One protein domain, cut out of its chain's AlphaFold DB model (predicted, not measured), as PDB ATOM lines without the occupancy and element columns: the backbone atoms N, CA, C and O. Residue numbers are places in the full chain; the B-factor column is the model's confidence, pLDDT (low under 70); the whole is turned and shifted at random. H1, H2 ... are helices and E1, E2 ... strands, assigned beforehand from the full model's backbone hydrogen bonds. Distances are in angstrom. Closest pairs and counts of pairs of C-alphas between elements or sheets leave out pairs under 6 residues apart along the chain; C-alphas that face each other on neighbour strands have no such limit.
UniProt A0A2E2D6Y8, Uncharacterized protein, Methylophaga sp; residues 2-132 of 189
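AT A GLANCE: This is residues 2 to 132 of the 189 residues of an uncharacterized protein of Methylophaga sp (UniProt A0A2E2D6Y8). A small head built round the two-stranded hairpin E1 and E2, which sits between H2 and H3, sends out one very long helix, H4, as an arm; residues 91 to 132 stick out free. H1 runs on the side of the head by the first turns of H4. The printed part has 131 residues with four named helices and two named strands, in the order H1 H2 E1 E2 H3 H4; it is mostly helix, and the sheet is antiparallel. The whole is extended, with a radius of gyration of the C-alphas of 26.6 A and spans of 94 by 33 by 20 A; the arm makes the length.

HOW THE PARTS SIT: E1, residues 45 to 48, and E2, residues 62 to 65, form an antiparallel hairpin; N 47 and O 63 are 2.8 A apart, within hydrogen-bond range. H2, residues 15 to 28, comes closest to E1 at the C-alphas of Arg 21 and Leu 46, 7.1 A. H3, residues 67 to 73, comes closest to E1 at those of His 47 and His 70, 6.7 A. H1, residues 3 to 13, is close to but not clearly touching H2. H4, residues 76 to 130, only just touches H1, with 3 pairs of C-alphas within 8 A, through its residues 80 to 87 alone; the closest are Tyr 4 and Lys 84, 6.7 A, about perpendicular at 84 degrees. H2 and H4 are apart. Every O i to N i+4 pair is within hydrogen-bond range in H1, H2 and H4; in H3, 2 of 3 are.

IN THESE COORDINATES: H1 begins at C-alpha 3 (167.951, 180.198, 69.233) and is 15.6 A long; H2 is 19.9 A. H4, 81.5 A, ends at C-alpha 130 (179.748, 234.865, 111.311).

THE WHOLE: The C-alphas farthest apart, Pro 68 and Lys 132, are 93.9 A apart. The printed part has no cut; the links H2 to E1 and E1 to E2 are long. Confidence is under 70 at residues 2, 4, 74 to 109 and 128 to 132.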
ATOM      1  N   THR A   2     167.802 177.119  65.405       56.78
ATOM      2  CA  THR A   2     168.380 178.420  65.798       56.78
ATOM      3  C   THR A   2     167.685 178.976  67.052       56.78
ATOM      4  O   THR A   2     166.465 178.859  67.174       56.78
ATOM      5  N   ASP A   3     168.445 179.584  67.974       73.31
ATOM      6  CA  ASP A   3     167.951 180.198  69.233       73.31
ATOM      7  C   ASP A   3     166.750 181.139  68.999       73.31
ATOM      8  O   ASP A   3     165.789 181.191  69.765       73.31
ATOM      9  N   TYR A   4     166.750 181.799  67.843       66.50
ATOM     10  CA  TYR A   4     165.694 182.681  67.371       66.50
ATOM     11  C   TYR A   4     164.313 181.999  67.239       66.50
ATOM     12  O   TYR A   4     163.311 182.490  67.763       66.50
ATOM     13  N   LYS A   5     164.255 180.831  66.582       72.12
ATOM     14  CA  LYS A   5     162.998 180.097  66.363       72.12
ATOM     15  C   LYS A   5     162.376 179.689  67.704       72.12
ATOM     16  O   LYS A   5     161.164 179.775  67.873       72.12
ATOM     17  N   LYS A   6     163.218 179.312  68.674       80.06
ATOM     18  CA  LYS A   6     162.804 178.979  70.043       80.06
ATOM     19  C   LYS A   6     162.172 180.185  70.745       80.06
ATOM     20  O   LYS A   6     161.040 180.081  71.200       80.06
ATOM     21  N   LYS A   7     162.837 181.344  70.736       77.44
ATOM     22  CA  LYS A   7     162.323 182.574  71.366       77.44
ATOM     23  C   LYS A   7     161.000 183.056  70.777       77.44
ATOM     24  O   LYS A   7     160.132 183.498  71.525       77.44
ATOM     25  N   TYR A   8     160.824 182.962  69.461       79.69
ATOM     26  CA  TYR A   8     159.547 183.289  68.826       79.69
ATOM     27  C   TYR A   8     158.424 182.352  69.287       79.69
ATOM     28  O   TYR A   8     157.359 182.815  69.691       79.69
ATOM     29  N   TYR A   9     158.670 181.039  69.314       81.06
ATOM     30  CA  TYR A   9     157.688 180.094  69.849       81.06
ATOM     31  C   TYR A   9     157.399 180.317  71.336       81.06
ATOM     32  O   TYR A   9     156.249 180.189  71.751       81.06
ATOM     33  N   ASP A  10     158.407 180.671  72.132       83.88
ATOM     34  CA  ASP A  10     158.227 181.001  73.547       83.88
ATOM     35  C   ASP A  10     157.388 182.278  73.711       83.88
ATOM     36  O   ASP A  10     156.493 182.332  74.558       83.88
ATOM     37  N   TYR A  11     157.592 183.277  72.848       84.19
ATOM     38  CA  TYR A  11     156.760 184.477  72.802       84.19
ATOM     39  C   TYR A  11     155.303 184.171  72.453       84.19
ATOM     40  O   TYR A  11     154.412 184.619  73.175       84.19
ATOM     41  N   LEU A  12     155.041 183.349  71.433       85.19
ATOM     42  CA  LEU A  12     153.679 182.924  71.088       85.19
ATOM     43  C   LEU A  12     152.994 182.137  72.223       85.19
ATOM     44  O   LEU A  12     151.767 182.089  72.300       85.19
ATOM     45  N   LYS A  13     153.766 181.534  73.135       87.06
ATOM     46  CA  LYS A  13     153.254 180.862  74.341       87.06
ATOM     47  C   LYS A  13     153.097 181.799  75.546       87.06
ATOM     48  O   LYS A  13     152.458 181.411  76.529       87.06
ATOM     49  N   SER A  14     153.657 183.007  75.486       86.56
ATOM     50  CA  SER A  14     153.690 183.962  76.596       86.56
ATOM     51  C   SER A  14     152.306 184.519  76.951       86.56
ATOM     52  O   SER A  14     151.385 184.555  76.132       86.56
ATOM     53  N   SER A  15     152.162 185.004  78.187       88.62
ATOM     54  CA  SER A  15     150.954 185.708  78.637       88.62
ATOM     55  C   SER A  15     150.689 186.979  77.828       88.62
ATOM     56  O   SER A  15     149.535 187.276  77.537       88.62
ATOM     57  N   LYS A  16     151.744 187.686  77.396       87.25
ATOM     58  CA  LYS A  16     151.631 188.892  76.564       87.25
ATOM     59  C   LYS A  16     150.869 188.603  75.269       87.25
ATOM     60  O   LYS A  16     149.892 189.289  74.979       87.25
ATOM     61  N   TRP A  17     151.272 187.564  74.538       90.38
ATOM     62  CA  TRP A  17     150.606 187.176  73.294       90.38
ATOM     63  C   TRP A  17     149.166 186.705  73.527       90.38
ATOM     64  O   TRP A  17     148.258 187.095  72.799       90.38
ATOM     65  N   LYS A  18     148.923 185.922  74.588       90.19
ATOM     66  CA  LYS A  18     147.566 185.481  74.958       90.19
ATOM     67  C   LYS A  18     146.635 186.657  75.265       90.19
ATOM     68  O   LYS A  18     145.498 186.661  74.802       90.19
ATOM     69  N   ASN A  19     147.122 187.655  76.001       91.25
ATOM     70  CA  ASN A  19     146.356 188.854  76.339       91.25
ATOM     71  C   ASN A  19     146.040 189.683  75.092       91.25
ATOM     72  O   ASN A  19     144.888 190.058  74.899       91.25
ATOM     73  N   LEU A  20     147.033 189.906  74.222       89.75
ATOM     74  CA  LEU A  20     146.832 190.597  72.946       89.75
ATOM     75  C   LEU A  20     145.799 189.867  72.080       89.75
ATOM     76  O   LEU A  20     144.882 190.485  71.548       89.75
ATOM     77  N   ARG A  21     145.896 188.535  72.003       92.25
ATOM     78  CA  ARG A  21     144.943 187.714  71.256       92.25
ATOM     79  C   ARG A  21     143.519 187.862  71.772       92.25
ATOM     80  O   ARG A  21     142.608 188.079  70.980       92.25
ATOM     81  N   ASN A  22     143.325 187.752  73.081       91.56
ATOM     82  CA  ASN A  22     141.999 187.885  73.677       91.56
ATOM     83  C   ASN A  22     141.438 189.300  73.505       91.56
ATOM     84  O   ASN A  22     140.250 189.440  73.239       91.56
ATOM     85  N   LEU A  23     142.286 190.329  73.599       92.94
ATOM     86  CA  LEU A  23     141.895 191.717  73.362       92.94
ATOM     87  C   LEU A  23     141.376 191.914  71.933       92.94
ATOM     88  O   LEU A  23     140.279 192.430  71.750       92.94
ATOM     89  N   ILE A  24     142.131 191.459  70.929       92.44
ATOM     90  CA  ILE A  24     141.756 191.612  69.516       92.44
ATOM     91  C   ILE A  24     140.474 190.838  69.208       92.44
ATOM     92  O   ILE A  24     139.556 191.398  68.614       92.44
ATOM     93  N   LEU A  25     140.372 189.585  69.662       91.38
ATOM     94  CA  LEU A  25     139.167 188.771  69.470       91.38
ATOM     95  C   LEU A  25     137.946 189.352  70.198       91.38
ATOM     96  O   LEU A  25     136.835 189.258  69.688       91.38
ATOM     97  N   GLY A  26     138.135 189.951  71.375       90.88
ATOM     98  CA  GLY A  26     137.061 190.628  72.102       90.88
ATOM     99  C   GLY A  26     136.609 191.917  71.415       90.88
ATOM    100  O   GLY A  26     135.421 192.212  71.391       90.88
ATOM    101  N   LYS A  27     137.545 192.665  70.820       92.56
ATOM    102  CA  LYS A  27     137.279 193.956  70.171       92.56
ATOM    103  C   LYS A  27     136.671 193.816  68.774       92.56
ATOM    104  O   LYS A  27     135.780 194.576  68.424       92.56
ATOM    105  N   ARG A  28     137.173 192.875  67.970       91.88
ATOM    106  CA  ARG A  28     136.773 192.682  66.562       91.88
ATOM    107  C   ARG A  28     135.752 191.563  66.366       91.88
ATOM    108  O   ARG A  28     135.284 191.346  65.254       91.88
ATOM    109  N   GLY A  29     135.417 190.849  67.438       89.56
ATOM    110  CA  GLY A  29     134.630 189.628  67.367       89.56
ATOM    111  C   GLY A  29     135.449 188.441  66.856       89.56
ATOM    112  O   GLY A  29     136.623 188.544  66.502       89.56
ATOM    113  N   ARG A  30     134.821 187.266  66.840       93.31
ATOM    114  CA  ARG A  30     135.445 186.013  66.400       93.31
ATOM    115  C   ARG A  30     135.036 185.692  64.968       93.31
ATOM    116  O   ARG A  30     134.416 184.667  64.730       93.31
ATOM    117  N   VAL A  31     135.370 186.558  64.018       93.62
ATOM    118  CA  VAL A  31     135.036 186.363  62.598       93.62
ATOM    119  C   VAL A  31     136.316 186.365  61.773       93.62
ATOM    120  O   VAL A  31     137.230 187.142  62.036       93.62
ATOM    121  N   CYS A  32     136.408 185.470  60.790       93.81
ATOM    122  CA  CYS A  32     137.522 185.462  59.848       93.81
ATOM    123  C   CYS A  32     137.501 186.743  58.999       93.81
ATOM    124  O   CYS A  32     136.557 186.959  58.246       93.81
ATOM    125  N   GLU A  33     138.563 187.547  59.044       93.56
ATOM    126  CA  GLU A  33     138.671 188.814  58.301       93.56
ATOM    127  C   GLU A  33     138.781 188.616  56.775       93.56
ATOM    128  O   GLU A  33     138.637 189.575  56.024       93.56
ATOM    129  N   ARG A  34     139.005 187.382  56.294       92.56
ATOM    130  CA  ARG A  34     139.154 187.086  54.855       92.56
ATOM    131  C   ARG A  34     137.951 186.424  54.203       92.56
ATOM    132  O   ARG A  34     137.644 186.722  53.057       92.56
ATOM    133  N   CYS A  35     137.312 185.483  54.893       93.19
ATOM    134  CA  CYS A  35     136.159 184.754  54.353       93.19
ATOM    135  C   CYS A  35     134.865 185.000  55.129       93.19
ATOM    136  O   CYS A  35     133.868 184.338  54.858       93.19
ATOM    137  N   SER A  36     134.895 185.888  56.127       93.31
ATOM    138  CA  SER A  36     133.745 186.256  56.960       93.31
ATOM    139  C   SER A  36     133.091 185.089  57.711       93.31
ATOM    140  O   SER A  36     131.992 185.229  58.237       93.31
ATOM    141  N   LYS A  37     133.770 183.936  57.805       92.06
ATOM    142  CA  LYS A  37     133.303 182.782  58.578       92.06
ATOM    143  C   LYS A  37     133.234 183.132  60.066       92.06
ATOM    144  O   LYS A  37     134.221 183.622  60.615       92.06
ATOM    145  N   ASP A  38     132.116 182.811  60.712       92.38
ATOM    146  CA  ASP A  38     131.982 182.874  62.169       92.38
ATOM    147  C   ASP A  38     132.833 181.778  62.843       92.38
ATOM    148  O   ASP A  38     132.774 180.598  62.491       92.38
ATOM    149  N   LEU A  39     133.659 182.191  63.803       90.88
ATOM    150  CA  LEU A  39     134.599 181.377  64.574       90.88
ATOM    151  C   LEU A  39     134.236 181.360  66.065       90.88
ATOM    152  O   LEU A  39     135.084 181.073  66.917       90.88
ATOM    153  N   SER A  40     132.987 181.665  66.412       87.56
ATOM    154  CA  SER A  40     132.488 181.590  67.788       87.56
ATOM    155  C   SER A  40     132.614 180.175  68.362       87.56
ATOM    156  O   SER A  40     133.097 180.016  69.481       87.56
ATOM    157  N   ASN A  41     132.329 179.151  67.548       86.00
ATOM    158  CA  ASN A  41     132.437 177.732  67.922       86.00
ATOM    159  C   ASN A  41     133.754 177.066  67.478       86.00
ATOM    160  O   ASN A  41     133.957 175.873  67.692       86.00
ATOM    161  N   GLU A  42     134.664 177.820  66.859       85.38
ATOM    162  CA  GLU A  42     135.910 177.295  66.297       85.38
ATOM    163  C   GLU A  42     137.143 178.034  66.834       85.38
ATOM    164  O   GLU A  42     137.071 179.061  67.517       85.38
ATOM    165  N   LYS A  43     138.332 177.499  66.542       84.44
ATOM    166  CA  LYS A  43     139.588 178.178  66.872       84.44
ATOM    167  C   LYS A  43     139.844 179.303  65.867       84.44
ATOM    168  O   LYS A  43     140.044 179.044  64.685       84.44
ATOM    169  N   ALA A  44     139.886 180.532  66.374       89.25
ATOM    170  CA  ALA A  44     140.341 181.707  65.641       89.25
ATOM    171  C   ALA A  44     141.846 181.918  65.856       89.25
ATOM    172  O   ALA A  44     142.293 182.090  66.998       89.25
ATOM    173  N   ASP A  45     142.623 181.888  64.778       87.94
ATOM    174  CA  ASP A  45     144.069 182.092  64.813       87.94
ATOM    175  C   ASP A  45     144.388 183.529  64.371       87.94
ATOM    176  O   ASP A  45     143.761 184.056  63.454       87.94
ATOM    177  N   LEU A  46     145.332 184.184  65.052       89.56
ATOM    178  CA  LEU A  46     145.828 185.492  64.623       89.56
ATOM    179  C   LEU A  46     147.001 185.288  63.680       89.56
ATOM    180  O   LEU A  46     147.999 184.671  64.056       89.56
ATOM    181  N   HIS A  47     146.863 185.817  62.474       88.44
ATOM    182  CA  HIS A  47     147.907 185.842  61.472       88.44
ATOM    183  C   HIS A  47     148.575 187.213  61.452       88.44
ATOM    184  O   HIS A  47     147.904 188.243  61.515       88.44
ATOM    185  N   HIS A  48     149.897 187.219  61.336       88.00
ATOM    186  CA  HIS A  48     150.672 188.434  61.128       88.00
ATOM    187  C   HIS A  48     150.604 188.845  59.655       88.00
ATOM    188  O   HIS A  48     151.212 188.187  58.816       88.00
ATOM    189  N   LYS A  49     149.925 189.959  59.351       86.19
ATOM    190  CA  LYS A  49     149.969 190.608  58.024       86.19
ATOM    191  C   LYS A  49     151.380 191.088  57.705       86.19
ATOM    192  O   LYS A  49     151.843 191.012  56.573       86.19
ATOM    193  N   THR A  50     152.063 191.581  58.736       79.50
ATOM    194  CA  THR A  50     153.462 191.978  58.692       79.50
ATOM    195  C   THR A  50     154.189 191.465  59.926       79.50
ATOM    196  O   THR A  50     153.649 191.411  61.029       79.50
ATOM    197  N   TYR A  51     155.450 191.094  59.736       80.19
ATOM    198  CA  TYR A  51     156.332 190.650  60.809       80.19
ATOM    199  C   TYR A  51     157.265 191.782  61.284       80.19
ATOM    200  O   TYR A  51     158.267 191.514  61.951       80.19
ATOM    201  N   GLU A  52     156.986 193.041  60.908       73.50
ATOM    202  CA  GLU A  52     157.859 194.208  61.159       73.50
ATOM    203  C   GLU A  52     157.996 194.517  62.638       73.50
ATOM    204  O   GLU A  52     159.099 194.733  63.135       73.50
ATOM    205  N   ASN A  53     156.876 194.442  63.348       80.00
ATOM    206  CA  ASN A  53     156.779 194.814  64.749       80.00
ATOM    207  C   ASN A  53     156.658 193.592  65.662       80.00
ATOM    208  O   ASN A  53     156.032 193.675  66.713       80.00
ATOM    209  N   VAL A  54     157.212 192.434  65.287       79.00
ATOM    210  CA  VAL A  54     157.103 191.234  66.138       79.00
ATOM    211  C   VAL A  54     157.667 191.534  67.532       79.00
ATOM    212  O   VAL A  54     158.656 192.252  67.659       79.00
ATOM    213  N   PHE A  55     157.015 191.013  68.577       79.12
ATOM    214  CA  PHE A  55     157.204 191.353  70.003       79.12
ATOM    215  C   PHE A  55     156.621 192.701  70.455       79.12
ATOM    216  O   PHE A  55     156.564 192.948  71.667       79.12
ATOM    217  N   ASN A  56     156.174 193.554  69.536       83.44
ATOM    218  CA  ASN A  56     155.489 194.818  69.800       83.44
ATOM    219  C   ASN A  56     154.398 195.094  68.750       83.44
ATOM    220  O   ASN A  56     154.284 196.209  68.240       83.44
ATOM    221  N   GLU A  57     153.643 194.056  68.400       84.38
ATOM    222  CA  GLU A  57     152.680 194.097  67.308       84.38
ATOM    223  C   GLU A  57     151.565 195.092  67.611       84.38
ATOM    224  O   GLU A  57     151.022 195.117  68.723       84.38
ATOM    225  N   LYS A  58     151.203 195.890  66.605       86.19
ATOM    226  CA  LYS A  58     149.984 196.688  66.657       86.19
ATOM    227  C   LYS A  58     148.796 195.833  66.242       86.19
ATOM    228  O   LYS A  58     148.951 194.781  65.624       86.19
ATOM    229  N   GLU A  59     147.589 196.281  66.570       86.62
ATOM    230  CA  GLU A  59     146.394 195.537  66.180       86.62
ATOM    231  C   GLU A  59     146.273 195.437  64.648       86.62
ATOM    232  O   GLU A  59     145.759 194.448  64.132       86.62
ATOM    233  N   GLU A  60     146.729 196.446  63.903       88.06
ATOM    234  CA  GLU A  60     146.646 196.500  62.438       88.06
ATOM    235  C   GLU A  60     147.599 195.512  61.757       88.06
ATOM    236  O   GLU A  60     147.329 195.067  60.642       88.06
ATOM    237  N   ASP A  61     148.671 195.116  62.451       87.00
ATOM    238  CA  ASP A  61     149.640 194.128  61.971       87.00
ATOM    239  C   ASP A  61     149.056 192.703  61.976       87.00
ATOM    240  O   ASP A  61     149.684 191.768  61.473       87.00
ATOM    241  N   LEU A  62     147.863 192.524  62.555       91.00
ATOM    242  CA  LEU A  62     147.226 191.239  62.802       91.00
ATOM    243  C   LEU A  62     145.853 191.156  62.118       91.00
ATOM    244  O   LEU A  62     145.069 192.108  62.119       91.00
ATOM    245  N   GLU A  63     145.546 189.986  61.565       93.31
ATOM    246  CA  GLU A  63     144.197 189.587  61.133       93.31
ATOM    247  C   GLU A  63     143.752 188.312  61.835       93.31
ATOM    248  O   GLU A  63     144.546 187.412  62.117       93.31
ATOM    249  N   ILE A  64     142.447 188.216  62.068       93.81
ATOM    250  CA  ILE A  64     141.805 186.999  62.550       93.81
ATOM    251  C   ILE A  64     141.500 186.100  61.356       93.81
ATOM    252  O   ILE A  64     140.695 186.461  60.503       93.81
ATOM    253  N   LEU A  65     142.090 184.906  61.313       92.50
ATOM    254  CA  LEU A  65     141.855 183.926  60.255       92.50
ATOM    255  C   LEU A  65     141.296 182.616  60.809       92.50
ATOM    256  O   LEU A  65     141.637 182.154  61.901       92.50
ATOM    257  N   CYS A  66     140.454 181.975  59.999       91.94
ATOM    258  CA  CYS A  66     140.121 180.570  60.177       91.94
ATOM    259  C   CYS A  66     141.307 179.690  59.750       91.94
ATOM    260  O   CYS A  66     142.133 180.102  58.932       91.94
ATOM    261  N   ARG A  67     141.369 178.454  60.259       87.50
ATOM    262  CA  ARG A  67     142.427 177.482  59.927       87.50
ATOM    263  C   ARG A  67     142.697 177.345  58.416       87.50
ATOM    264  O   ARG A  67     143.850 177.522  58.032       87.50
ATOM    265  N   PRO A  68     141.681 177.153  57.549       87.75
ATOM    266  CA  PRO A  68     141.898 177.073  56.103       87.75
ATOM    267  C   PRO A  68     142.514 178.336  55.488       87.75
ATOM    268  O   PRO A  68     143.380 178.242  54.623       87.75
ATOM    269  N   CYS A  69     142.070 179.527  55.907       88.88
ATOM    270  CA  CYS A  69     142.633 180.787  55.414       88.88
ATOM    271  C   CYS A  69     144.061 180.989  55.916       88.88
ATOM    272  O   CYS A  69     144.913 181.434  55.160       88.88
ATOM    273  N   HIS A  70     144.325 180.627  57.169       88.00
ATOM    274  CA  HIS A  70     145.647 180.717  57.765       88.00
ATOM    275  C   HIS A  70     146.648 179.799  57.052       88.00
ATOM    276  O   HIS A  70     147.738 180.238  56.702       88.00
ATOM    277  N   GLU A  71     146.279 178.547  56.782       82.25
ATOM    278  CA  GLU A  71     147.143 177.569  56.108       82.25
ATOM    279  C   GLU A  71     147.510 177.981  54.678       82.25
ATOM    280  O   GLU A  71     148.655 177.787  54.275       82.25
ATOM    281  N   LYS A  72     146.595 178.628  53.943       83.38
ATOM    282  CA  LYS A  72     146.881 179.180  52.606       83.38
ATOM    283  C   LYS A  72     148.003 180.225  52.612       83.38
ATOM    284  O   LYS A  72     148.718 180.351  51.620       83.38
ATOM    285  N   GLU A  73     148.182 180.936  53.723       77.06
ATOM    286  CA  GLU A  73     149.185 181.996  53.866       77.06
ATOM    287  C   GLU A  73     150.546 181.500  54.358       77.06
ATOM    288  O   GLU A  73     151.555 182.198  54.219       77.06
ATOM    289  N   HIS A  74     150.627 180.287  54.913       68.06
ATOM    290  CA  HIS A  74     151.900 179.742  55.380       68.06
ATOM    291  C   HIS A  74     152.801 179.351  54.204       68.06
ATOM    292  O   HIS A  74     152.850 178.201  53.779       68.06
ATOM    293  N   LYS A  75     153.615 180.306  53.734       58.19
ATOM    294  CA  LYS A  75     154.935 180.039  53.139       58.19
ATOM    295  C   LYS A  75     155.998 180.199  54.240       58.19
ATOM    296  O   LYS A  75     156.545 181.295  54.403       58.19
ATOM    297  N   PRO A  76     156.291 179.141  55.025       54.62
ATOM    298  CA  PRO A  76     157.028 179.223  56.296       54.62
ATOM    299  C   PRO A  76     158.440 179.818  56.182       54.62
ATOM    300  O   PRO A  76     158.978 180.350  57.153       54.62
ATOM    301  N   GLU A  77     159.043 179.773  54.997       55.62
ATOM    302  CA  GLU A  77     160.405 180.254  54.763       55.62
ATOM    303  C   GLU A  77     160.526 181.784  54.826       55.62
ATOM    304  O   GLU A  77     161.518 182.312  55.336       55.62
ATOM    305  N   LYS A  78     159.501 182.517  54.367       57.88
ATOM    306  CA  LYS A  78     159.534 183.987  54.319       57.88
ATOM    307  C   LYS A  78     159.383 184.607  55.707       57.88
ATOM    308  O   LYS A  78     160.149 185.504  56.057       57.88
ATOM    309  N   ALA A  79     158.463 184.077  56.514       61.06
ATOM    310  CA  ALA A  79     158.226 184.537  57.880       61.06
ATOM    311  C   ALA A  79     159.488 184.390  58.747       61.06
ATOM    312  O   ALA A  79     159.935 185.346  59.372       61.06
ATOM    313  N   ILE A  80     160.141 183.223  58.721       61.94
ATOM    314  CA  ILE A  80     161.330 182.972  59.552       61.94
ATOM    315  C   ILE A  80     162.485 183.919  59.196       61.94
ATOM    316  O   ILE A  80     163.154 184.429  60.098       61.94
ATOM    317  N   ARG A  81     162.719 184.183  57.902       63.53
ATOM    318  CA  ARG A  81     163.772 185.109  57.454       63.53
ATOM    319  C   ARG A  81     163.517 186.533  57.945       63.53
ATOM    320  O   ARG A  81     164.446 187.185  58.411       63.53
ATOM    321  N   PHE A  82     162.270 186.985  57.867       63.38
ATOM    322  CA  PHE A  82     161.890 188.345  58.231       63.38
ATOM    323  C   PHE A  82     161.949 188.594  59.738       63.38
ATOM    324  O   PHE A  82     162.459 189.615  60.203       63.38
ATOM    325  N   ILE A  83     161.480 187.634  60.535       63.75
ATOM    326  CA  ILE A  83     161.514 187.830  61.977       63.75
ATOM    327  C   ILE A  83     162.951 187.718  62.513       63.75
ATOM    328  O   ILE A  83     163.290 188.413  63.466       63.75
ATOM    329  N   LYS A  84     163.833 186.936  61.866       62.66
ATOM    330  CA  LYS A  84     165.271 186.959  62.174       62.66
ATOM    331  C   LYS A  84     165.840 188.381  62.055       62.66
ATOM    332  O   LYS A  84     166.474 188.840  62.996       62.66
ATOM    333  N   SER A  85     165.545 189.102  60.966       61.41
ATOM    334  CA  SER A  85     166.020 190.485  60.793       61.41
ATOM    335  C   SER A  85     165.432 191.475  61.805       61.41
ATOM    336  O   SER A  85     166.148 192.354  62.278       61.41
ATOM    337  N   ASN A  86     164.160 191.330  62.197       62.03
ATOM    338  CA  ASN A  86     163.560 192.243  63.180       62.03
ATOM    339  C   ASN A  86     163.941 191.927  64.623       62.03
ATOM    340  O   ASN A  86     163.964 192.827  65.459       62.03
ATOM    341  N   PHE A  87     164.281 190.675  64.928       62.59
ATOM    342  CA  PHE A  87     164.786 190.311  66.246       62.59
ATOM    343  C   PHE A  87     166.127 190.972  66.543       62.59
ATOM    344  O   PHE A  87     166.305 191.515  67.634       62.59
ATOM    345  N   ASP A  88     167.031 190.974  65.562       62.72
ATOM    346  CA  ASP A  88     168.321 191.656  65.670       62.72
ATOM    347  C   ASP A  88     168.106 193.157  65.936       62.72
ATOM    348  O   ASP A  88     168.697 193.721  66.857       62.72
ATOM    349  N   LYS A  89     167.148 193.782  65.233       58.16
ATOM    350  CA  LYS A  89     166.755 195.184  65.441       58.16
ATOM    351  C   LYS A  89     166.175 195.449  66.839       58.16
ATOM    352  O   LYS A  89     166.633 196.364  67.521       58.16
ATOM    353  N   TYR A  90     165.215 194.638  67.295       59.50
ATOM    354  CA  TYR A  90     164.600 194.769  68.624       59.50
ATOM    355  C   TYR A  90     165.632 194.634  69.752       59.50
ATOM    356  O   TYR A  90     165.570 195.351  70.752       59.50
ATOM    357  N   PHE A  91     166.604 193.726  69.610       59.50
ATOM    358  CA  PHE A  91     167.625 193.519  70.634       59.50
ATOM    359  C   PHE A  91     168.627 194.680  70.702       59.50
ATOM    360  O   PHE A  91     168.957 195.119  71.807       59.50
ATOM    361  N   ILE A  92     169.050 195.213  69.548       58.81
ATOM    362  CA  ILE A  92     169.895 196.415  69.459       58.81
ATOM    363  C   ILE A  92     169.192 197.599  70.129       58.81
ATOM    364  O   ILE A  92     169.743 198.216  71.042       58.81
ATOM    365  N   GLU A  93     167.933 197.857  69.769       58.59
ATOM    366  CA  GLU A  93     167.153 198.960  70.335       58.59
ATOM    367  C   GLU A  93     166.983 198.821  71.856       58.59
ATOM    368  O   GLU A  93     167.126 199.788  72.611       58.59
ATOM    369  N   LYS A  94     166.736 197.603  72.351       59.06
ATOM    370  CA  LYS A  94     166.576 197.358  73.788       59.06
ATOM    371  C   LYS A  94     167.887 197.536  74.563       59.06
ATOM    372  O   LYS A  94     167.848 198.061  75.678       59.06
ATOM    373  N   GLN A  95     169.032 197.140  74.001       56.69
ATOM    374  CA  GLN A  95     170.344 197.394  74.609       56.69
ATOM    375  C   GLN A  95     170.679 198.886  74.646       56.69
ATOM    376  O   GLN A  95     171.135 199.386  75.680       56.69
ATOM    377  N   GLU A  96     170.403 199.620  73.571       55.03
ATOM    378  CA  GLU A  96     170.581 201.070  73.553       55.03
ATOM    379  C   GLU A  96     169.687 201.770  74.577       55.03
ATOM    380  O   GLU A  96     170.156 202.619  75.333       55.03
ATOM    381  N   ASN A  97     168.409 201.396  74.649       56.09
ATOM    382  CA  ASN A  97     167.456 201.988  75.587       56.09
ATOM    383  C   ASN A  97     167.809 201.672  77.047       56.09
ATOM    384  O   ASN A  97     167.690 202.541  77.914       56.09
ATOM    385  N   TYR A  98     168.310 200.467  77.329       43.41
ATOM    386  CA  TYR A  98     168.856 200.123  78.641       43.41
ATOM    387  C   TYR A  98     170.075 200.992  78.994       43.41
ATOM    388  O   TYR A  98     170.138 201.558  80.087       43.41
ATOM    389  N   SER A  99     170.996 201.174  78.045       52.66
ATOM    390  CA  SER A  99     172.207 201.986  78.219       52.66
ATOM    391  C   SER A  99     171.877 203.471  78.442       52.66
ATOM    392  O   SER A  99     172.352 204.078  79.406       52.66
ATOM    393  N   LYS A 100     170.958 204.032  77.643       55.81
ATOM    394  CA  LYS A 100     170.395 205.389  77.807       55.81
ATOM    395  C   LYS A 100     169.688 205.547  79.165       55.81
ATOM    396  O   LYS A 100     169.828 206.567  79.849       55.81
ATOM    397  N   GLY A 101     168.970 204.518  79.618       58.16
ATOM    398  CA  GLY A 101     168.324 204.471  80.934       58.16
ATOM    399  C   GLY A 101     169.307 204.490  82.115       58.16
ATOM    400  O   GLY A 101     169.033 205.110  83.145       58.16
ATOM    401  N   ILE A 102     170.475 203.855  81.980       51.28
ATOM    402  CA  ILE A 102     171.545 203.912  82.989       51.28
ATOM    403  C   ILE A 102     172.175 205.310  83.034       51.28
ATOM    404  O   ILE A 102     172.351 205.876  84.118       51.28
ATOM    405  N   GLU A 103     172.482 205.894  81.876       59.81
ATOM    406  CA  GLU A 103     173.135 207.202  81.788       59.81
ATOM    407  C   GLU A 103     172.265 208.329  82.371       59.81
ATOM    408  O   GLU A 103     172.739 209.165  83.145       59.81
ATOM    409  N   THR A 104     170.963 208.315  82.084       60.69
ATOM    410  CA  THR A 104     169.995 209.283  82.632       60.69
ATOM    411  C   THR A 104     169.886 209.198  84.158       60.69
ATOM    412  O   THR A 104     169.912 210.227  84.843       60.69
ATOM    413  N   ARG A 105     169.843 207.984  84.728       63.38
ATOM    414  CA  ARG A 105     169.864 207.772  86.189       63.38
ATOM    415  C   ARG A 105     171.163 208.281  86.819       63.38
ATOM    416  O   ARG A 105     171.111 208.927  87.869       63.38
ATOM    417  N   ARG A 106     172.310 208.051  86.167       62.00
ATOM    418  CA  ARG A 106     173.623 208.554  86.604       62.00
ATOM    419  C   ARG A 106     173.660 210.087  86.625       62.00
ATOM    420  O   ARG A 106     173.942 210.659  87.675       62.00
ATOM    421  N   LYS A 107     173.251 210.751  85.536       63.41
ATOM    422  CA  LYS A 107     173.175 212.226  85.446       63.41
ATOM    423  C   LYS A 107     172.286 212.832  86.540       63.41
ATOM    424  O   LYS A 107     172.667 213.811  87.181       63.41
ATOM    425  N   LYS A 108     171.126 212.221  86.819       63.94
ATOM    426  CA  LYS A 108     170.210 212.667  87.888       63.94
ATOM    427  C   LYS A 108     170.843 212.562  89.281       63.94
ATOM    428  O   LYS A 108     170.668 213.460  90.107       63.94
ATOM    429  N   ARG A 109     171.594 211.486  89.548       69.25
ATOM    430  CA  ARG A 109     172.327 211.295  90.810       69.25
ATOM    431  C   ARG A 109     173.429 212.340  90.983       69.25
ATOM    432  O   ARG A 109     173.531 212.938  92.054       69.25
ATOM    433  N   ASP A 110     174.212 212.577  89.937       78.50
ATOM    434  CA  ASP A 110     175.365 213.478  89.985       78.50
ATOM    435  C   ASP A 110     174.922 214.944  90.158       78.50
ATOM    436  O   ASP A 110     175.478 215.660  90.994       78.50
ATOM    437  N   LYS A 111     173.823 215.356  89.506       80.38
ATOM    438  CA  LYS A 111     173.178 216.663  89.733       80.38
ATOM    439  C   LYS A 111     172.770 216.864  91.199       80.38
ATOM    440  O   LYS A 111     173.120 217.872  91.810       80.38
ATOM    441  N   LYS A 112     172.114 215.866  91.806       81.31
ATOM    442  CA  LYS A 112     171.694 215.905  93.222       81.31
ATOM    443  C   LYS A 112     172.888 215.993  94.184       81.31
ATOM    444  O   LYS A 112     172.802 216.635  95.234       81.31
ATOM    445  N   LEU A 113     174.009 215.347  93.858       82.25
ATOM    446  CA  LEU A 113     175.250 215.445  94.634       82.25
ATOM    447  C   LEU A 113     175.880 216.838  94.535       82.25
ATOM    448  O   LEU A 113     176.327 217.374  95.555       82.25
ATOM    449  N   LEU A 114     175.884 217.434  93.341       79.56
ATOM    450  CA  LEU A 114     176.403 218.780  93.115       79.56
ATOM    451  C   LEU A 114     175.598 219.827  93.893       79.56
ATOM    452  O   LEU A 114     176.179 220.621  94.630       79.56
ATOM    453  N   GLU A 115     174.268 219.766  93.838       89.06
ATOM    454  CA  GLU A 115     173.377 220.655  94.597       89.06
ATOM    455  C   GLU A 115     173.646 220.580  96.112       89.06
ATOM    456  O   GLU A 115     173.760 221.606  96.789       89.06
ATOM    457  N   ARG A 116     173.850 219.368  96.652       85.00
ATOM    458  CA  ARG A 116     174.235 219.163  98.062       85.00
ATOM    459  C   ARG A 116     175.600 219.766  98.396       85.00
ATOM    460  O   ARG A 116     175.771 220.307  99.489       85.00
ATOM    461  N   ARG A 117     176.588 219.662  97.499       82.69
ATOM    462  CA  ARG A 117     177.912 220.289  97.678       82.69
ATOM    463  C   ARG A 117     177.798 221.811  97.700       82.69
ATOM    464  O   ARG A 117     178.297 222.427  98.635       82.69
ATOM    465  N   VAL A 118     177.073 222.395  96.747       86.00
ATOM    466  CA  VAL A 118     176.844 223.847  96.680       86.00
ATOM    467  C   VAL A 118     176.150 224.348  97.948       86.00
ATOM    468  O   VAL A 118     176.573 225.351  98.521       86.00
ATOM    469  N   LYS A 119     175.129 223.634  98.440       87.94
ATOM    470  CA  LYS A 119     174.440 223.988  99.691       87.94
ATOM    471  C   LYS A 119     175.391 223.985 100.891       87.94
ATOM    472  O   LYS A 119     175.449 224.976 101.615       87.94
ATOM    473  N   ARG A 120     176.192 222.924 101.057       80.81
ATOM    474  CA  ARG A 120     177.200 222.842 102.129       80.81
ATOM    475  C   ARG A 120     178.235 223.960 102.044       80.81
ATOM    476  O   ARG A 120     178.565 224.548 103.068       80.81
ATOM    477  N   GLN A 121     178.703 224.298 100.842       78.69
ATOM    478  CA  GLN A 121     179.663 225.389 100.661       78.69
ATOM    479  C   GLN A 121     179.062 226.745 101.054       78.69
ATOM    480  O   GLN A 121     179.714 227.543 101.726       78.69
ATOM    481  N   LYS A 122     177.798 226.999 100.689       83.88
ATOM    482  CA  LYS A 122     177.070 228.206 101.107       83.88
ATOM    483  C   LYS A 122     176.920 228.274 102.629       83.88
ATOM    484  O   LYS A 122     177.149 229.330 103.214       83.88
ATOM    485  N   GLU A 123     176.585 227.160 103.278       82.06
ATOM    486  CA  GLU A 123     176.488 227.072 104.742       82.06
ATOM    487  C   GLU A 123     177.840 227.301 105.429       82.06
ATOM    488  O   GLU A 123     177.911 228.071 106.387       82.06
ATOM    489  N   TYR A 124     178.920 226.703 104.916       73.62
ATOM    490  CA  TYR A 124     180.283 226.935 105.399       73.62
ATOM    491  C   TYR A 124     180.677 228.411 105.276       73.62
ATOM    492  O   TYR A 124     181.084 229.022 106.262       73.62
ATOM    493  N   ASN A 125     180.469 229.021 104.105       76.62
ATOM    494  CA  ASN A 125     180.771 230.437 103.876       76.62
ATOM    495  C   ASN A 125     179.946 231.349 104.802       76.62
ATOM    496  O   ASN A 125     180.466 232.334 105.324       76.62
ATOM    497  N   LYS A 126     178.675 231.007 105.061       78.38
ATOM    498  CA  LYS A 126     177.808 231.726 106.008       78.38
ATOM    499  C   LYS A 126     178.310 231.603 107.451       78.38
ATOM    500  O   LYS A 126     178.298 232.597 108.168       78.38
ATOM    501  N   LYS A 127     178.774 230.420 107.872       70.94
ATOM    502  CA  LYS A 127     179.396 230.209 109.191       70.94
ATOM    503  C   LYS A 127     180.719 230.972 109.319       70.94
ATOM    504  O   LYS A 127     180.920 231.639 110.325       70.94
ATOM    505  N   LYS A 128     181.560 230.963 108.278       69.00
ATOM    506  CA  LYS A 128     182.841 231.691 108.226       69.00
ATOM    507  C   LYS A 128     182.665 233.214 108.287       69.00
ATOM    508  O   LYS A 128     183.433 233.883 108.962       69.00
ATOM    509  N   LYS A 129     181.630 233.769 107.644       67.00
ATOM    510  CA  LYS A 129     181.286 235.201 107.766       67.00
ATOM    511  C   LYS A 129     180.795 235.592 109.170       67.00
ATOM    512  O   LYS A 129     180.884 236.758 109.525       67.00
ATOM    513  N   LYS A 130     180.256 234.642 109.944       61.09
ATOM    514  CA  LYS A 130     179.748 234.865 111.311       61.09
ATOM    515  C   LYS A 130     180.775 234.572 112.411       61.09
ATOM    516  O   LYS A 130     180.540 234.936 113.559       61.09
ATOM    517  N   SER A 131     181.885 233.903 112.098       52.97
ATOM    518  CA  SER A 131     182.963 233.653 113.056       52.97
ATOM    519  C   SER A 131     183.859 234.882 113.197       52.97
ATOM    520  O   SER A 131     184.335 235.399 112.187       52.97
ATOM    521  N   LYS A 132     184.132 235.314 114.437       48.31
ATOM    522  CA  LYS A 132     185.177 236.310 114.725       48.31
ATOM    523  C   LYS A 132     186.526 235.820 114.159       48.31
ATOM    524  O   LYS A 132     186.759 234.605 114.175       48.31
TER     525      LYS A 132